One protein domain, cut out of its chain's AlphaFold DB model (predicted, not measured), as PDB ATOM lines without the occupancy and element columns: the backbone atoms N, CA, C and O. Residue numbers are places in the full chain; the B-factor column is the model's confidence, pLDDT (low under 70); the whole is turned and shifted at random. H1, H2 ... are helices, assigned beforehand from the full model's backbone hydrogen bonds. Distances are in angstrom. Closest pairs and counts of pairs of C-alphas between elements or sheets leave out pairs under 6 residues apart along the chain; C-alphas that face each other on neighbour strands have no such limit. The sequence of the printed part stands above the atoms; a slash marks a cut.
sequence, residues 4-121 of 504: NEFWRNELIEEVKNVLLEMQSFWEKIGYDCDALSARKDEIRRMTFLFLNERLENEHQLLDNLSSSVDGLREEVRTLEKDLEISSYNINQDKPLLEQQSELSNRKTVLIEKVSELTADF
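AT A GLANCE: This is residues 4 to 121 of the 504 residues of the protein "Protein regulator of cytokinesis 1" of Schistocephalus solidus (UniProt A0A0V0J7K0). One very long helix, H2, makes the length of a rod; H1 folds back from its first end as the free arm of a narrow V, and H3 packs along its last part after a link that runs back beside it. The 118 printed residues hold three named helices, H1, H2, H3, and no named strand: all helix. The whole is extended, radius of gyration of the C-alphas 26.6 A, spanning 86 by 26 by 21 A.

IN THESE COORDINATES: H1, residues 4 to 29, begins at C-alpha 4 (-44.604, 41.130, -7.779) and is 38.5 A long. H2, residues 33 to 82, is 72.9 A long. H3, residues 96 to 117, is 31.2 A long and ends at C-alpha 117 (-4.883, 70.837, -3.900).

HOW THE PARTS SIT: H1 and H2 are close but not clearly touching, C-alphas of Trp 26 and Leu 36 closest at 7.6 A, at a shallow tilt of 25 degrees, opposite ways. H2 touches H3 with residues 65 to 80 alone, closest C-alphas Val 69 and Gln 100, 5.3 A, at a shallow tilt of 25 degrees, the same way. H1 and H3 are apart. Every O i to N i+4 pair is within hydrogen-bond range in H2 and H3, and 21 of 22 in H1.

THE WHOLE: The C-alphas of Gly 30 and Asp 120, the two farthest apart, are 86.7 A apart. The printed part has no cut; the link H2 to H3 is long. Residue 4 and residues 88 to 90 have pLDDT under 70.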
ATOM      1  N   ASN A   4     -44.921  41.295  -6.356       66.69
ATOM      2  CA  ASN A   4     -44.604  41.130  -7.779       66.69
ATOM      3  C   ASN A   4     -45.295  39.941  -8.464       66.69
ATOM      4  O   ASN A   4     -45.403  39.903  -9.686       66.69
ATOM      5  N   GLU A   5     -45.724  38.927  -7.722       74.62
ATOM      6  CA  GLU A   5     -46.499  37.810  -8.278       74.62
ATOM      7  C   GLU A   5     -47.979  38.166  -8.407       74.62
ATOM      8  O   GLU A   5     -48.646  37.684  -9.317       74.62
ATOM      9  N   PHE A   6     -48.472  39.041  -7.530       83.69
ATOM     10  CA  PHE A   6     -49.876  39.428  -7.487       83.69
ATOM     11  C   PHE A   6     -50.311  40.185  -8.750       83.69
ATOM     12  O   PHE A   6     -51.207  39.718  -9.448       83.69
ATOM     13  N   TRP A   7     -49.625  41.280  -9.106       88.38
ATOM     14  CA  TRP A   7     -50.004  42.098 -10.269       88.38
ATOM     15  C   TRP A   7     -49.884  41.337 -11.599       88.38
ATOM     16  O   TRP A   7     -50.676  41.546 -12.512       88.38
ATOM     17  N   ARG A   8     -48.911  40.416 -11.716       86.56
ATOM     18  CA  ARG A   8     -48.747  39.579 -12.918       86.56
ATOM     19  C   ARG A   8     -49.954  38.675 -13.127       86.56
ATOM     20  O   ARG A   8     -50.440  38.552 -14.247       86.56
ATOM     21  N   ASN A   9     -50.433  38.053 -12.053       88.25
ATOM     22  CA  ASN A   9     -51.599  37.179 -12.108       88.25
ATOM     23  C   ASN A   9     -52.890  37.973 -12.359       88.25
ATOM     24  O   ASN A   9     -53.741  37.512 -13.112       88.25
ATOM     25  N   GLU A  10     -53.008  39.169 -11.780       89.44
ATOM     26  CA  GLU A  10     -54.118  40.097 -12.023       89.44
ATOM     27  C   GLU A  10     -54.197  40.506 -13.502       89.44
ATOM     28  O   GLU A  10     -55.237  40.316 -14.132       89.44
ATOM     29  N   LEU A  11     -53.077  40.923 -14.103       88.12
ATOM     30  CA  LEU A  11     -53.004  41.275 -15.526       88.12
ATOM     31  C   LEU A  11     -53.393  40.102 -16.444       88.12
ATOM     32  O   LEU A  11     -54.082  40.294 -17.445       88.12
ATOM     33  N   ILE A  12     -52.958  38.879 -16.122       90.44
ATOM     34  CA  ILE A  12     -53.309  37.683 -16.904       90.44
ATOM     35  C   ILE A  12     -54.822  37.438 -16.876       90.44
ATOM     36  O   ILE A  12     -55.405  37.127 -17.917       90.44
ATOM     37  N   GLU A  13     -55.464  37.585 -15.715       90.38
ATOM     38  CA  GLU A  13     -56.917  37.427 -15.600       90.38
ATOM     39  C   GLU A  13     -57.685  38.560 -16.299       90.38
ATOM     40  O   GLU A  13     -58.669  38.283 -16.984       90.38
ATOM     41  N   GLU A  14     -57.219  39.810 -16.231       89.94
ATOM     42  CA  GLU A  14     -57.809  40.923 -16.990       89.94
ATOM     43  C   GLU A  14     -57.752  40.678 -18.504       89.94
ATOM     44  O   GLU A  14     -58.777  40.750 -19.189       89.94
ATOM     45  N   VAL A  15     -56.579  40.309 -19.030       90.06
ATOM     46  CA  VAL A  15     -56.402  39.983 -20.455       90.06
ATOM     47  C   VAL A  15     -57.295  38.810 -20.855       90.06
ATOM     48  O   VAL A  15     -57.932  38.843 -21.908       90.06
ATOM     49  N   LYS A  16     -57.395  37.778 -20.015       90.62
ATOM     50  CA  LYS A  16     -58.257  36.616 -20.259       90.62
ATOM     51  C   LYS A  16     -59.735  36.994 -20.319       90.62
ATOM     52  O   LYS A  16     -60.422  36.531 -21.229       90.62
ATOM     53  N   ASN A  17     -60.216  37.842 -19.414       91.12
ATOM     54  CA  ASN A  17     -61.598  38.325 -19.432       91.12
ATOM     55  C   ASN A  17     -61.902  39.105 -20.720       91.12
ATOM     56  O   ASN A  17     -62.903  38.825 -21.378       91.12
ATOM     57  N   VAL A  18     -60.997  39.995 -21.146       90.50
ATOM     58  CA  VAL A  18     -61.129  40.733 -22.415       90.50
ATOM     59  C   VAL A  18     -61.174  39.778 -23.614       90.50
ATOM     60  O   VAL A  18     -62.021  39.923 -24.495       90.50
ATOM     61  N   LEU A  19     -60.309  38.760 -23.648       90.06
ATOM     62  CA  LEU A  19     -60.300  37.767 -24.727       90.06
ATOM     63  C   LEU A  19     -61.588  36.925 -24.765       90.06
ATOM     64  O   LEU A  19     -62.079  36.631 -25.857       90.06
ATOM     65  N   LEU A  20     -62.151  36.562 -23.606       90.12
ATOM     66  CA  LEU A  20     -63.432  35.851 -23.509       90.12
ATOM     67  C   LEU A  20     -64.596  36.705 -24.030       90.12
ATOM     68  O   LEU A  20     -65.445  36.208 -24.774       90.12
ATOM     69  N   GLU A  21     -64.619  37.999 -23.708       90.88
ATOM     70  CA  GLU A  21     -65.615  38.922 -24.259       90.88
ATOM     71  C   GLU A  21     -65.482  39.063 -25.780       90.88
ATOM     72  O   GLU A  21     -66.480  38.930 -26.496       90.88
ATOM     73  N   MET A  22     -64.259  39.247 -26.298       88.12
ATOM     74  CA  MET A  22     -63.992  39.299 -27.743       88.12
ATOM     75  C   MET A  22     -64.447  38.022 -28.453       88.12
ATOM     76  O   MET A  22     -65.058  38.096 -29.523       88.12
ATOM     77  N   GLN A  23     -64.210  36.861 -27.841       86.31
ATOM     78  CA  GLN A  23     -64.676  35.581 -28.360       86.31
ATOM     79  C   GLN A  23     -66.209  35.530 -28.438       86.31
ATOM     80  O   GLN A  23     -66.742  35.138 -29.477       86.31
ATOM     81  N   SER A  24     -66.919  36.006 -27.410       88.62
ATOM     82  CA  SER A  24     -68.388  36.068 -27.425       88.62
ATOM     83  C   SER A  24     -68.935  36.961 -28.552       88.62
ATOM     84  O   SER A  24     -69.985  36.672 -29.131       88.62
ATOM     85  N   PHE A  25     -68.225  38.040 -28.913       89.19
ATOM     86  CA  PHE A  25     -68.593  38.886 -30.050       89.19
ATOM     87  C   PHE A  25     -68.344  38.191 -31.386       89.19
ATOM     88  O   PHE A  25     -69.178  38.287 -32.284       89.19
ATOM     89  N   TRP A  26     -67.235  37.467 -31.532       90.62
ATOM     90  CA  TRP A  26     -66.952  36.706 -32.750       90.62
ATOM     91  C   TRP A  26     -67.974  35.595 -32.993       90.62
ATOM     92  O   TRP A  26     -68.412  35.424 -34.129       90.62
ATOM     93  N   GLU A  27     -68.399  34.903 -31.932       85.69
ATOM     94  CA  GLU A  27     -69.465  33.894 -31.982       85.69
ATOM     95  C   GLU A  27     -70.801  34.502 -32.438       85.69
ATOM     96  O   GLU A  27     -71.499  33.905 -33.255       85.69
ATOM     97  N   LYS A  28     -71.132  35.720 -31.985       88.75
ATOM     98  CA  LYS A  28     -72.341  36.447 -32.419       88.75
ATOM     99  C   LYS A  28     -72.281  36.931 -33.869       88.75
ATOM    100  O   LYS A  28     -73.318  36.989 -34.522       88.75
ATOM    101  N   ILE A  29     -71.104  37.321 -34.359       88.69
ATOM    102  CA  ILE A  29     -70.924  37.821 -35.733       88.69
ATOM    103  C   ILE A  29     -70.896  36.667 -36.749       88.69
ATOM    104  O   ILE A  29     -71.357  36.845 -37.874       88.69
ATOM    105  N   GLY A  30     -70.389  35.491 -36.359       85.75
ATOM    106  CA  GLY A  30     -70.369  34.294 -37.205       85.75
ATOM    107  C   GLY A  30     -69.220  34.261 -38.218       85.75
ATOM    108  O   GLY A  30     -69.440  33.942 -39.383       85.75
ATOM    109  N   TYR A  31     -67.999  34.612 -37.798       85.06
ATOM    110  CA  TYR A  31     -66.804  34.470 -38.645       85.06
ATOM    111  C   TYR A  31     -66.518  33.001 -39.000       85.06
ATOM    112  O   TYR A  31     -66.775  32.102 -38.199       85.06
ATOM    113  N   ASP A  32     -65.942  32.764 -40.182       87.12
ATOM    114  CA  ASP A  32     -65.420  31.450 -40.564       87.12
ATOM    115  C   ASP A  32     -64.114  31.111 -39.814       87.12
ATOM    116  O   ASP A  32     -63.512  31.948 -39.131       87.12
ATOM    117  N   CYS A  33     -63.688  29.846 -39.899       82.19
ATOM    118  CA  CYS A  33     -62.518  29.352 -39.168       82.19
ATOM    119  C   CYS A  33     -61.234  30.119 -39.520       82.19
ATOM    120  O   CYS A  33     -60.434  30.410 -38.625       82.19
ATOM    121  N   ASP A  34     -61.060  30.483 -40.791       85.00
ATOM    122  CA  ASP A  34     -59.855  31.145 -41.288       85.00
ATOM    123  C   ASP A  34     -59.786  32.610 -40.822       85.00
ATOM    124  O   ASP A  34     -58.756  33.042 -40.294       85.00
ATOM    125  N   ALA A  35     -60.890  33.367 -40.899       82.44
ATOM    126  CA  ALA A  35     -60.948  34.740 -40.397       82.44
ATOM    127  C   ALA A  35     -60.839  34.810 -38.865       82.44
ATOM    128  O   ALA A  35     -60.252  35.757 -38.326       82.44
ATOM    129  N   LEU A  36     -61.374  33.815 -38.146       85.06
ATOM    130  CA  LEU A  36     -61.240  33.713 -36.693       85.06
ATOM    131  C   LEU A  36     -59.792  33.408 -36.277       85.06
ATOM    132  O   LEU A  36     -59.306  33.998 -35.309       85.06
ATOM    133  N   SER A  37     -59.097  32.521 -37.002       85.94
ATOM    134  CA  SER A  37     -57.674  32.244 -36.761       85.94
ATOM    135  C   SER A  37     -56.830  33.488 -37.009       85.94
ATOM    136  O   SER A  37     -56.092  33.900 -36.117       85.94
ATOM    137  N   ALA A  38     -57.021  34.164 -38.148       86.75
ATOM    138  CA  ALA A  38     -56.275  35.372 -38.496       86.75
ATOM    139  C   ALA A  38     -56.406  36.481 -37.434       86.75
ATOM    140  O   ALA A  38     -55.422  37.126 -37.082       86.75
ATOM    141  N   ARG A  39     -57.603  36.678 -36.861       87.69
ATOM    142  CA  ARG A  39     -57.826  37.651 -35.773       87.69
ATOM    143  C   ARG A  39     -57.154  37.248 -34.460       87.69
ATOM    144  O   ARG A  39     -56.582  38.105 -33.789       87.69
ATOM    145  N   LYS A  40     -57.213  35.965 -34.084       88.50
ATOM    146  CA  LYS A  40     -56.527  35.438 -32.888       88.50
ATOM    147  C   LYS A  40     -55.012  35.574 -33.017       88.50
ATOM    148  O   LYS A  40     -54.351  35.968 -32.054       88.50
ATOM    149  N   ASP A  41     -54.482  35.277 -34.196       89.06
ATOM    150  CA  ASP A  41     -53.057  35.385 -34.486       89.06
ATOM    151  C   ASP A  41     -52.604  36.846 -34.513       89.06
ATOM    152  O   ASP A  41     -51.560  37.156 -33.948       89.06
ATOM    153  N   GLU A  42     -53.420  37.764 -35.039       90.38
ATOM    154  CA  GLU A  42     -53.134  39.201 -34.999       90.38
ATOM    155  C   GLU A  42     -53.072  39.745 -33.563       90.38
ATOM    156  O   GLU A  42     -52.128  40.452 -33.211       90.38
ATOM    157  N   ILE A  43     -54.013  39.367 -32.690       91.12
ATOM    158  CA  ILE A  43     -53.998  39.786 -31.277       91.12
ATOM    159  C   ILE A  43     -52.790  39.199 -30.538       91.12
ATOM    160  O   ILE A  43     -52.116  39.923 -29.797       91.12
ATOM    161  N   ARG A  44     -52.468  37.913 -30.755       89.38
ATOM    162  CA  ARG A  44     -51.243  37.307 -30.201       89.38
ATOM    163  C   ARG A  44     -50.002  38.042 -30.682       89.38
ATOM    164  O   ARG A  44     -49.149  38.367 -29.864       89.38
ATOM    165  N   ARG A  45     -49.913  38.316 -31.984       92.81
ATOM    166  CA  ARG A  45     -48.782  39.008 -32.606       92.81
ATOM    167  C   ARG A  45     -48.604  40.401 -32.013       92.81
ATOM    168  O   ARG A  45     -47.497  40.736 -31.610       92.81
ATOM    169  N   MET A  46     -49.677  41.184 -31.907       91.12
ATOM    170  CA  MET A  46     -49.631  42.535 -31.340       91.12
ATOM    171  C   MET A  46     -49.248  42.530 -29.855       91.12
ATOM    172  O   MET A  46     -48.404  43.321 -29.443       91.12
ATOM    173  N   THR A  47     -49.803  41.605 -29.067       90.12
ATOM    174  CA  THR A  47     -49.468  41.463 -27.637       90.12
ATOM    175  C   THR A  47     -48.006  41.051 -27.448       90.12
ATOM    176  O   THR A  47     -47.301  41.618 -26.616       90.12
ATOM    177  N   PHE A  48     -47.530  40.096 -28.251       90.38
ATOM    178  CA  PHE A  48     -46.144  39.634 -28.222       90.38
ATOM    179  C   PHE A  48     -45.166  40.743 -28.626       90.38
ATOM    180  O   PHE A  48     -44.162  40.943 -27.951       90.38
ATOM    181  N   LEU A  49     -45.474  41.502 -29.682       93.38
ATOM    182  CA  LEU A  49     -44.652  42.637 -30.107       93.38
ATOM    183  C   LEU A  49     -44.575  43.724 -29.037       93.38
ATOM    184  O   LEU A  49     -43.476  44.170 -28.732       93.38
ATOM    185  N   PHE A  50     -45.705  44.104 -28.434       92.44
ATOM    186  CA  PHE A  50     -45.720  45.109 -27.370       92.44
ATOM    187  C   PHE A  50     -44.873  44.679 -26.165       92.44
ATOM    188  O   PHE A  50     -44.047  45.452 -25.688       92.44
ATOM    189  N   LEU A  51     -45.038  43.441 -25.682       92.00
ATOM    190  CA  LEU A  51     -44.267  42.943 -24.537       92.00
ATOM    191  C   LEU A  51     -42.772  42.804 -24.853       92.00
ATOM    192  O   LEU A  51     -41.953  43.125 -23.996       92.00
ATOM    193  N   ASN A  52     -42.410  42.391 -26.071       92.69
ATOM    194  CA  ASN A  52     -41.007  42.339 -26.485       92.69
ATOM    195  C   ASN A  52     -40.394  43.729 -26.635       92.69
ATOM    196  O   ASN A  52     -39.257  43.914 -26.231       92.69
ATOM    197  N   GLU A  53     -41.129  44.711 -27.162       94.12
ATOM    198  CA  GLU A  53     -40.666  46.102 -27.206       94.12
ATOM    199  C   GLU A  53     -40.418  46.632 -25.787       94.12
ATOM    200  O   GLU A  53     -39.399  47.266 -25.529       94.12
ATOM    201  N   ARG A  54     -41.311  46.331 -24.832       91.81
ATOM    202  CA  ARG A  54     -41.105  46.697 -23.420       91.81
ATOM    203  C   ARG A  54     -39.889  46.005 -22.815       91.81
ATOM    204  O   ARG A  54     -39.116  46.666 -22.134       91.81
ATOM    205  N   LEU A  55     -39.712  44.713 -23.074       92.75
ATOM    206  CA  LEU A  55     -38.561  43.952 -22.593       92.75
ATOM    207  C   LEU A  55     -37.245  44.485 -23.178       92.75
ATOM    208  O   LEU A  55     -36.279  44.666 -22.445       92.75
ATOM    209  N   GLU A  56     -37.225  44.787 -24.474       93.19
ATOM    210  CA  GLU A  56     -36.079  45.376 -25.165       93.19
ATOM    211  C   GLU A  56     -35.730  46.760 -24.598       93.19
ATOM    212  O   GLU A  56     -34.562  47.048 -24.353       93.19
ATOM    213  N   ASN A  57     -36.732  47.595 -24.299       92.31
ATOM    214  CA  ASN A  57     -36.510  48.889 -23.647       92.31
ATOM    215  C   ASN A  57     -35.859  48.736 -22.258       92.31
ATOM    216  O   ASN A  57     -34.966  49.510 -21.915       92.31
ATOM    217  N   GLU A  58     -36.272  47.741 -21.466       93.44
ATOM    218  CA  GLU A  58     -35.653  47.447 -20.162       93.44
ATOM    219  C   GLU A  58     -34.224  46.899 -20.312       93.44
ATOM    220  O   GLU A  58     -33.337  47.281 -19.547       93.44
ATOM    221  N   HIS A  59     -33.964  46.060 -21.321       91.19
ATOM    222  CA  HIS A  59     -32.606  45.608 -21.649       91.19
ATOM    223  C   HIS A  59     -31.698  46.779 -22.034       91.19
ATOM    224  O   HIS A  59     -30.610  46.916 -21.482       91.19
ATOM    225  N   GLN A  60     -32.169  47.681 -22.898       93.00
ATOM    226  CA  GLN A  60     -31.420  48.878 -23.276       93.00
ATOM    227  C   GLN A  60     -31.174  49.803 -22.084       93.00
ATOM    228  O   GLN A  60     -30.084  50.358 -21.948       93.00
ATOM    229  N   LEU A  61     -32.159  49.976 -21.196       91.81
ATOM    230  CA  LEU A  61     -31.982  50.750 -19.969       91.81
ATOM    231  C   LEU A  61     -30.887  50.139 -19.084       91.81
ATOM    232  O   LEU A  61     -30.032  50.872 -18.580       91.81
ATOM    233  N   LEU A  62     -30.893  48.813 -18.928       93.19
ATOM    234  CA  LEU A  62     -29.890  48.082 -18.161       93.19
ATOM    235  C   LEU A  62     -28.486  48.238 -18.765       93.19
ATOM    236  O   LEU A  62     -27.554  48.575 -18.036       93.19
ATOM    237  N   ASP A  63     -28.344  48.057 -20.079       91.56
ATOM    238  CA  ASP A  63     -27.067  48.171 -20.794       91.56
ATOM    239  C   ASP A  63     -26.501  49.595 -20.725       91.56
ATOM    240  O   ASP A  63     -25.310  49.796 -20.457       91.56
ATOM    241  N   ASN A  64     -27.360  50.604 -20.898       92.31
ATOM    242  CA  ASN A  64     -26.990  52.012 -20.769       92.31
ATOM    243  C   ASN A  64     -26.533  52.343 -19.343       92.31
ATOM    244  O   ASN A  64     -25.526  53.031 -19.150       92.31
ATOM    245  N   LEU A  65     -27.256  51.847 -18.336       91.81
ATOM    246  CA  LEU A  65     -26.918  52.080 -16.937       91.81
ATOM    247  C   LEU A  65     -25.613  51.372 -16.555       91.81
ATOM    248  O   LEU A  65     -24.766  51.987 -15.908       91.81
ATOM    249  N   SER A  66     -25.412  50.129 -17.003       91.19
ATOM    250  CA  SER A  66     -24.158  49.393 -16.809       91.19
ATOM    251  C   SER A  66     -22.985  50.139 -17.441       91.19
ATOM    252  O   SER A  66     -21.995  50.411 -16.767       91.19
ATOM    253  N   SER A  67     -23.130  50.574 -18.697       91.81
ATOM    254  CA  SER A  67     -22.095  51.331 -19.411       91.81
ATOM    255  C   SER A  67     -21.759  52.653 -18.710       91.81
ATOM    256  O   SER A  67     -20.592  53.033 -18.612       91.81
ATOM    257  N   SER A  68     -22.766  53.354 -18.175       92.19
ATOM    258  CA  SER A  68     -22.565  54.580 -17.393       92.19
ATOM    259  C   SER A  68     -21.810  54.318 -16.087       92.19
ATOM    260  O   SER A  68     -20.906  55.081 -15.744       92.19
ATOM    261  N   VAL A  69     -22.158  53.248 -15.368       91.62
ATOM    262  CA  VAL A  69     -21.473  52.837 -14.135       91.62
ATOM    263  C   VAL A  69     -20.020  52.465 -14.423       91.62
ATOM    264  O   VAL A  69     -19.133  52.904 -13.695       91.62
ATOM    265  N   ASP A  70     -19.758  51.715 -15.492       89.38
ATOM    266  CA  ASP A  70     -18.403  51.326 -15.883       89.38
ATOM    267  C   ASP A  70     -17.547  52.536 -16.279       89.38
ATOM    268  O   ASP A  70     -16.407  52.656 -15.825       89.38
ATOM    269  N   GLY A  71     -18.116  53.485 -17.031       90.75
ATOM    270  CA  GLY A  71     -17.453  54.752 -17.351       90.75
ATOM    271  C   GLY A  71     -17.111  55.568 -16.101       90.75
ATOM    272  O   GLY A  71     -15.967  55.989 -15.929       90.75
ATOM    273  N   LEU A  72     -18.065  55.727 -15.177       89.31
ATOM    274  CA  LEU A  72     -17.830  56.436 -13.914       89.31
ATOM    275  C   LEU A  72     -16.792  55.732 -13.031       89.31
ATOM    276  O   LEU A  72     -15.997  56.404 -12.374       89.31
ATOM    277  N   ARG A  73     -16.772  54.393 -13.006       88.25
ATOM    278  CA  ARG A  73     -15.748  53.624 -12.278       88.25
ATOM    279  C   ARG A  73     -14.360  53.930 -12.806       88.25
ATOM    280  O   ARG A  73     -13.452  54.125 -12.002       88.25
ATOM    281  N   GLU A  74     -14.189  53.961 -14.122       88.56
ATOM    282  CA  GLU A  74     -12.884  54.227 -14.716       88.56
ATOM    283  C   GLU A  74     -12.421  55.660 -14.437       88.56
ATOM    284  O   GLU A  74     -11.290  55.858 -14.003       88.56
ATOM    285  N   GLU A  75     -13.311  56.646 -14.559       88.62
ATOM    286  CA  GLU A  75     -13.006  58.041 -14.213       88.62
ATOM    287  C   GLU A  75     -12.651  58.235 -12.729       88.62
ATOM    288  O   GLU A  75     -11.759  59.010 -12.391       88.62
ATOM    289  N   VAL A  76     -13.330  57.536 -11.815       88.25
ATOM    290  CA  VAL A  76     -12.990  57.580 -10.385       88.25
ATOM    291  C   VAL A  76     -11.627  56.933 -10.135       88.25
ATOM    292  O   VAL A  76     -10.819  57.500  -9.405       88.25
ATOM    293  N   ARG A  77     -11.326  55.791 -10.771       86.12
ATOM    294  CA  ARG A  77     -10.021  55.122 -10.631       86.12
ATOM    295  C   ARG A  77      -8.869  55.972 -11.149       86.12
ATOM    296  O   ARG A  77      -7.811  55.974 -10.525       86.12
ATOM    297  N   THR A  78      -9.042  56.663 -12.276       86.50
ATOM    298  CA  THR A  78      -8.001  57.552 -12.810       86.50
ATOM    299  C   THR A  78      -7.741  58.711 -11.853       86.50
ATOM    300  O   THR A  78      -6.592  58.927 -11.482       86.50
ATOM    301  N   LEU A  79      -8.790  59.365 -11.340       84.56
ATOM    302  CA  LEU A  79      -8.656  60.430 -10.337       84.56
ATOM    303  C   LEU A  79      -8.016  59.946  -9.026       84.56
ATOM    304  O   LEU A  79      -7.190  60.647  -8.448       84.56
ATOM    305  N   GLU A  80      -8.377  58.756  -8.540       85.19
ATOM    306  CA  GLU A  80      -7.776  58.175  -7.331       85.19
ATOM    307  C   GLU A  80      -6.297  57.837  -7.534       85.19
ATOM    308  O   GLU A  80      -5.493  58.069  -6.631       85.19
ATOM    309  N   LYS A  81      -5.930  57.350  -8.726       84.44
ATOM    310  CA  LYS A  81      -4.538  57.095  -9.103       84.44
ATOM    311  C   LYS A  81      -3.727  58.387  -9.154       84.44
ATOM    312  O   LYS A  81      -2.636  58.419  -8.595       84.44
ATOM    313  N   ASP A  82      -4.261  59.431  -9.779       81.00
ATOM    314  CA  ASP A  82      -3.582  60.724  -9.914       81.00
ATOM    315  C   ASP A  82      -3.409  61.433  -8.556       81.00
ATOM    316  O   ASP A  82      -2.426  62.136  -8.337       81.00
ATOM    317  N   LEU A  83      -4.340  61.220  -7.618       80.69
ATOM    318  CA  LEU A  83      -4.275  61.734  -6.244       80.69
ATOM    319  C   LEU A  83      -3.496  60.829  -5.269       80.69
ATOM    320  O   LEU A  83      -3.405  61.165  -4.086       80.69
ATOM    321  N   GLU A  84      -2.997  59.675  -5.727       78.69
ATOM    322  CA  GLU A  84      -2.365  58.631  -4.903       78.69
ATOM    323  C   GLU A  84      -3.233  58.171  -3.703       78.69
ATOM    324  O   GLU A  84      -2.738  57.855  -2.618       78.69
ATOM    325  N   ILE A  85      -4.560  58.122  -3.875       79.56
ATOM    326  CA  ILE A  85      -5.519  57.693  -2.842       79.56
ATOM    327  C   ILE A  85      -5.825  56.198  -3.011       79.56
ATOM    328  O   ILE A  85      -5.945  55.692  -4.123       79.56
ATOM    329  N   SER A  86      -5.980  55.474  -1.895       75.12
ATOM    330  CA  SER A  86      -6.388  54.063  -1.916       75.12
ATOM    331  C   SER A  86      -7.716  53.887  -2.659       75.12
ATOM    332  O   SER A  86      -8.686  54.594  -2.377       75.12
ATOM    333  N   SER A  87      -7.739  52.937  -3.597       70.19
ATOM    334  CA  SER A  87      -8.874  52.697  -4.485       70.19
ATOM    335  C   SER A  87     -10.135  52.343  -3.697       70.19
ATOM    336  O   SER A  87     -10.125  51.395  -2.901       70.19
ATOM    337  N   TYR A  88     -11.228  53.059  -3.947       66.12
ATOM    338  CA  TYR A  88     -12.510  52.797  -3.303       66.12
ATOM    339  C   TYR A  88     -13.152  51.507  -3.851       66.12
ATOM    340  O   TYR A  88     -13.582  51.445  -5.004       66.12
ATOM    341  N   ASN A  89     -13.217  50.450  -3.029       65.62
ATOM    342  CA  ASN A  89     -13.882  49.192  -3.388       65.62
ATOM    343  C   ASN A  89     -15.398  49.333  -3.226       65.62
ATOM    344  O   ASN A  89     -15.948  49.107  -2.149       65.62
ATOM    345  N   ILE A  90     -16.079  49.695  -4.310       66.56
ATOM    346  CA  ILE A  90     -17.542  49.669  -4.354       66.56
ATOM    347  C   ILE A  90     -18.001  48.225  -4.214       66.56
ATOM    348  O   ILE A  90     -17.530  47.343  -4.937       66.56
ATOM    349  N   ASN A  91     -18.948  47.998  -3.307       70.94
ATOM    350  CA  ASN A  91     -19.594  46.705  -3.189       70.94
ATOM    351  C   ASN A  91     -20.392  46.423  -4.473       70.94
ATOM    352  O   ASN A  91     -21.422  47.051  -4.729       70.94
ATOM    353  N   GLN A  92     -19.883  45.503  -5.295       71.31
ATOM    354  CA  GLN A  92     -20.460  45.157  -6.596       71.31
ATOM    355  C   GLN A  92     -21.824  44.464  -6.470       71.31
ATOM    356  O   GLN A  92     -22.541  44.368  -7.463       71.31
ATOM    357  N   ASP A  93     -22.204  44.064  -5.255       73.25
ATOM    358  CA  ASP A  93     -23.466  43.387  -4.961       73.25
ATOM    359  C   ASP A  93     -24.671  44.351  -4.875       73.25
ATOM    360  O   ASP A  93     -25.813  43.914  -4.726       73.25
ATOM    361  N   LYS A  94     -24.449  45.673  -4.958       81.88
ATOM    362  CA  LYS A  94     -25.516  46.690  -4.900       81.88
ATOM    363  C   LYS A  94     -26.251  46.876  -6.241       81.88
ATOM    364  O   LYS A  94     -25.638  46.687  -7.289       81.88
ATOM    365  N   PRO A  95     -27.517  47.343  -6.255       89.50
ATOM    366  CA  PRO A  95     -28.223  47.712  -7.487       89.50
ATOM    367  C   PRO A  95     -27.506  48.810  -8.291       89.50
ATOM    368  O   PRO A  95     -26.968  49.754  -7.715       89.50
ATOM    369  N   LEU A  96     -27.555  48.738  -9.627       88.44
ATOM    370  CA  LEU A  96     -26.812  49.643 -10.523       88.44
ATOM    371  C   LEU A  96     -27.120  51.138 -10.319       88.44
ATOM    372  O   LEU A  96     -26.208  51.956 -10.371       88.44
ATOM    373  N   LEU A  97     -28.375  51.502 -10.039       88.88
ATOM    374  CA  LEU A  97     -28.769  52.890  -9.741       88.88
ATOM    375  C   LEU A  97     -28.097  53.423  -8.466       88.88
ATOM    376  O   LEU A  97     -27.682  54.581  -8.414       88.88
ATOM    377  N   GLU A  98     -27.949  52.571  -7.450       88.25
ATOM    378  CA  GLU A  98     -27.248  52.925  -6.213       88.25
ATOM    379  C   GLU A  98     -25.742  53.046  -6.467       88.25
ATOM    380  O   GLU A  98     -25.126  54.022  -6.043       88.25
ATOM    381  N   GLN A  99     -25.163  52.114  -7.238       88.12
ATOM    382  CA  GLN A  99     -23.756  52.183  -7.644       88.12
ATOM    383  C   GLN A  99     -23.447  53.467  -8.426       88.12
ATOM    384  O   GLN A  99     -22.437  54.114  -8.160       88.12
ATOM    385  N   GLN A 100     -24.318  53.863  -9.361       89.88
ATOM    386  CA  GLN A 100     -24.170  55.092 -10.142       89.88
ATOM    387  C   GLN A 100     -24.198  56.337  -9.245       89.88
ATOM    388  O   GLN A 100     -23.350  57.218  -9.388       89.88
ATOM    389  N   SER A 101     -25.147  56.407  -8.305       89.62
ATOM    390  CA  SER A 101     -25.243  57.520  -7.353       89.62
ATOM    391  C   SER A 101     -24.000  57.613  -6.463       89.62
ATOM    392  O   SER A 101     -23.435  58.694  -6.302       89.62
ATOM    393  N   GLU A 102     -23.532  56.480  -5.938       89.00
ATOM    394  CA  GLU A 102     -22.349  56.408  -5.077       89.00
ATOM    395  C   GLU A 102     -21.072  56.824  -5.825       89.00
ATOM    396  O   GLU A 102     -20.295  57.636  -5.322       89.00
ATOM    397  N   LEU A 103     -20.899  56.347  -7.062       89.56
ATOM    398  CA  LEU A 103     -19.806  56.744  -7.953       89.56
ATOM    399  C   LEU A 103     -19.829  58.229  -8.292       89.56
ATOM    400  O   LEU A 103     -18.787  58.880  -8.255       89.56
ATOM    401  N   SER A 104     -21.007  58.767  -8.607       90.06
ATOM    402  CA  SER A 104     -21.175  60.185  -8.917       90.06
ATOM    403  C   SER A 104     -20.791  61.052  -7.715       90.06
ATOM    404  O   SER A 104     -19.955  61.943  -7.841       90.06
ATOM    405  N   ASN A 105     -21.288  60.715  -6.519       90.19
ATOM    406  CA  ASN A 105     -20.924  61.408  -5.281       90.19
ATOM    407  C   ASN A 105     -19.416  61.318  -5.001       90.19
ATOM    408  O   ASN A 105     -18.783  62.317  -4.658       90.19
ATOM    409  N   ARG A 106     -18.818  60.133  -5.179       88.94
ATOM    410  CA  ARG A 106     -17.377  59.926  -4.988       88.94
ATOM    411  C   ARG A 106     -16.552  60.760  -5.966       88.94
ATOM    412  O   ARG A 106     -15.594  61.403  -5.543       88.94
ATOM    413  N   LYS A 107     -16.941  60.789  -7.243       89.50
ATOM    414  CA  LYS A 107     -16.328  61.639  -8.269       89.50
ATOM    415  C   LYS A 107     -16.393  63.112  -7.867       89.50
ATOM    416  O   LYS A 107     -15.374  63.790  -7.946       89.50
ATOM    417  N   THR A 108     -17.537  63.594  -7.378       90.56
ATOM    418  CA  THR A 108     -17.681  64.976  -6.893       90.56
ATOM    419  C   THR A 108     -16.699  65.291  -5.765       90.56
ATOM    420  O   THR A 108     -15.995  66.295  -5.847       90.56
ATOM    421  N   VAL A 109     -16.569  64.407  -4.770       89.06
ATOM    422  CA  VAL A 109     -15.611  64.575  -3.659       89.06
ATOM    423  C   VAL A 109     -14.159  64.600  -4.151       89.06
ATOM    424  O   VAL A 109     -13.347  65.388  -3.671       89.06
ATOM    425  N   LEU A 110     -13.800  63.741  -5.109       86.56
ATOM    426  CA  LEU A 110     -12.445  63.714  -5.668       86.56
ATOM    427  C   LEU A 110     -12.139  64.982  -6.472       86.56
ATOM    428  O   LEU A 110     -11.053  65.536  -6.323       86.56
ATOM    429  N   ILE A 111     -13.093  65.471  -7.267       87.94
ATOM    430  CA  ILE A 111     -12.968  66.742  -7.992       87.94
ATOM    431  C   ILE A 111     -12.781  67.904  -7.014       87.94
ATOM    432  O   ILE A 111     -11.911  68.746  -7.235       87.94
ATOM    433  N   GLU A 112     -13.548  67.940  -5.922       88.12
ATOM    434  CA  GLU A 112     -13.401  68.953  -4.874       88.12
ATOM    435  C   GLU A 112     -11.992  68.912  -4.268       88.12
ATOM    436  O   GLU A 112     -11.316  69.938  -4.213       88.12
ATOM    437  N   LYS A 113     -11.471  67.719  -3.966       83.69
ATOM    438  CA  LYS A 113     -10.111  67.546  -3.439       83.69
ATOM    439  C   LYS A 113      -9.010  67.942  -4.432       83.69
ATOM    440  O   LYS A 113      -8.043  68.589  -4.037       83.69
ATOM    441  N   VAL A 114      -9.147  67.609  -5.723       86.56
ATOM    442  CA  VAL A 114      -8.248  68.128  -6.779       86.56
ATOM    443  C   VAL A 114      -8.311  69.652  -6.805       86.56
ATOM    444  O   VAL A 114      -7.286  70.322  -6.933       86.56
ATOM    445  N   SER A 115      -9.507  70.221  -6.663       86.12
ATOM    446  CA  SER A 115      -9.695  71.665  -6.674       86.12
ATOM    447  C   SER A 115      -8.988  72.341  -5.491       86.12
ATOM    448  O   SER A 115      -8.305  73.342  -5.705       86.12
ATOM    449  N   GLU A 116      -9.065  71.762  -4.291       84.12
ATOM    450  CA  GLU A 116      -8.377  72.249  -3.092       84.12
ATOM    451  C   GLU A 116      -6.855  72.174  -3.252       84.12
ATOM    452  O   GLU A 116      -6.159  73.163  -3.033       84.12
ATOM    453  N   LEU A 117      -6.327  71.036  -3.717       80.94
ATOM    454  CA  LEU A 117      -4.883  70.837  -3.900       80.94
ATOM    455  C   LEU A 117      -4.284  71.747  -4.982       80.94
ATOM    456  O   LEU A 117      -3.131  72.164  -4.886       80.94
ATOM    457  N   THR A 118      -5.066  72.071  -6.011       87.12
ATOM    458  CA  THR A 118      -4.638  72.935  -7.122       87.12
ATOM    459  C   THR A 118      -4.983  74.409  -6.910       87.12
ATOM    460  O   THR A 118      -4.648  75.226  -7.769       87.12
ATOM    461  N   ALA A 119      -5.648  74.776  -5.808       89.75
ATOM    462  CA  ALA A 119      -6.147  76.133  -5.576       89.75
ATOM    463  C   ALA A 119      -5.021  77.174  -5.602       89.75
ATOM    464  O   ALA A 119      -5.085  78.124  -6.381       89.75
ATOM    465  N   ASP A 120      -3.952  76.945  -4.835       88.62
ATOM    466  CA  ASP A 120      -2.775  77.823  -4.806       88.62
ATOM    467  C   ASP A 120      -2.147  77.994  -6.190       88.62
ATOM    468  O   ASP A 120      -1.758  79.089  -6.583       88.62
ATOM    469  N   PHE A 121      -2.024  76.898  -6.940       91.00
ATOM    470  CA  PHE A 121      -1.393  76.918  -8.253       91.00
ATOM    471  C   PHE A 121      -2.249  77.672  -9.275       91.00
ATOM    472  O   PHE A 121      -1.727  78.475 -10.042       91.00
TER     473      PHE A 121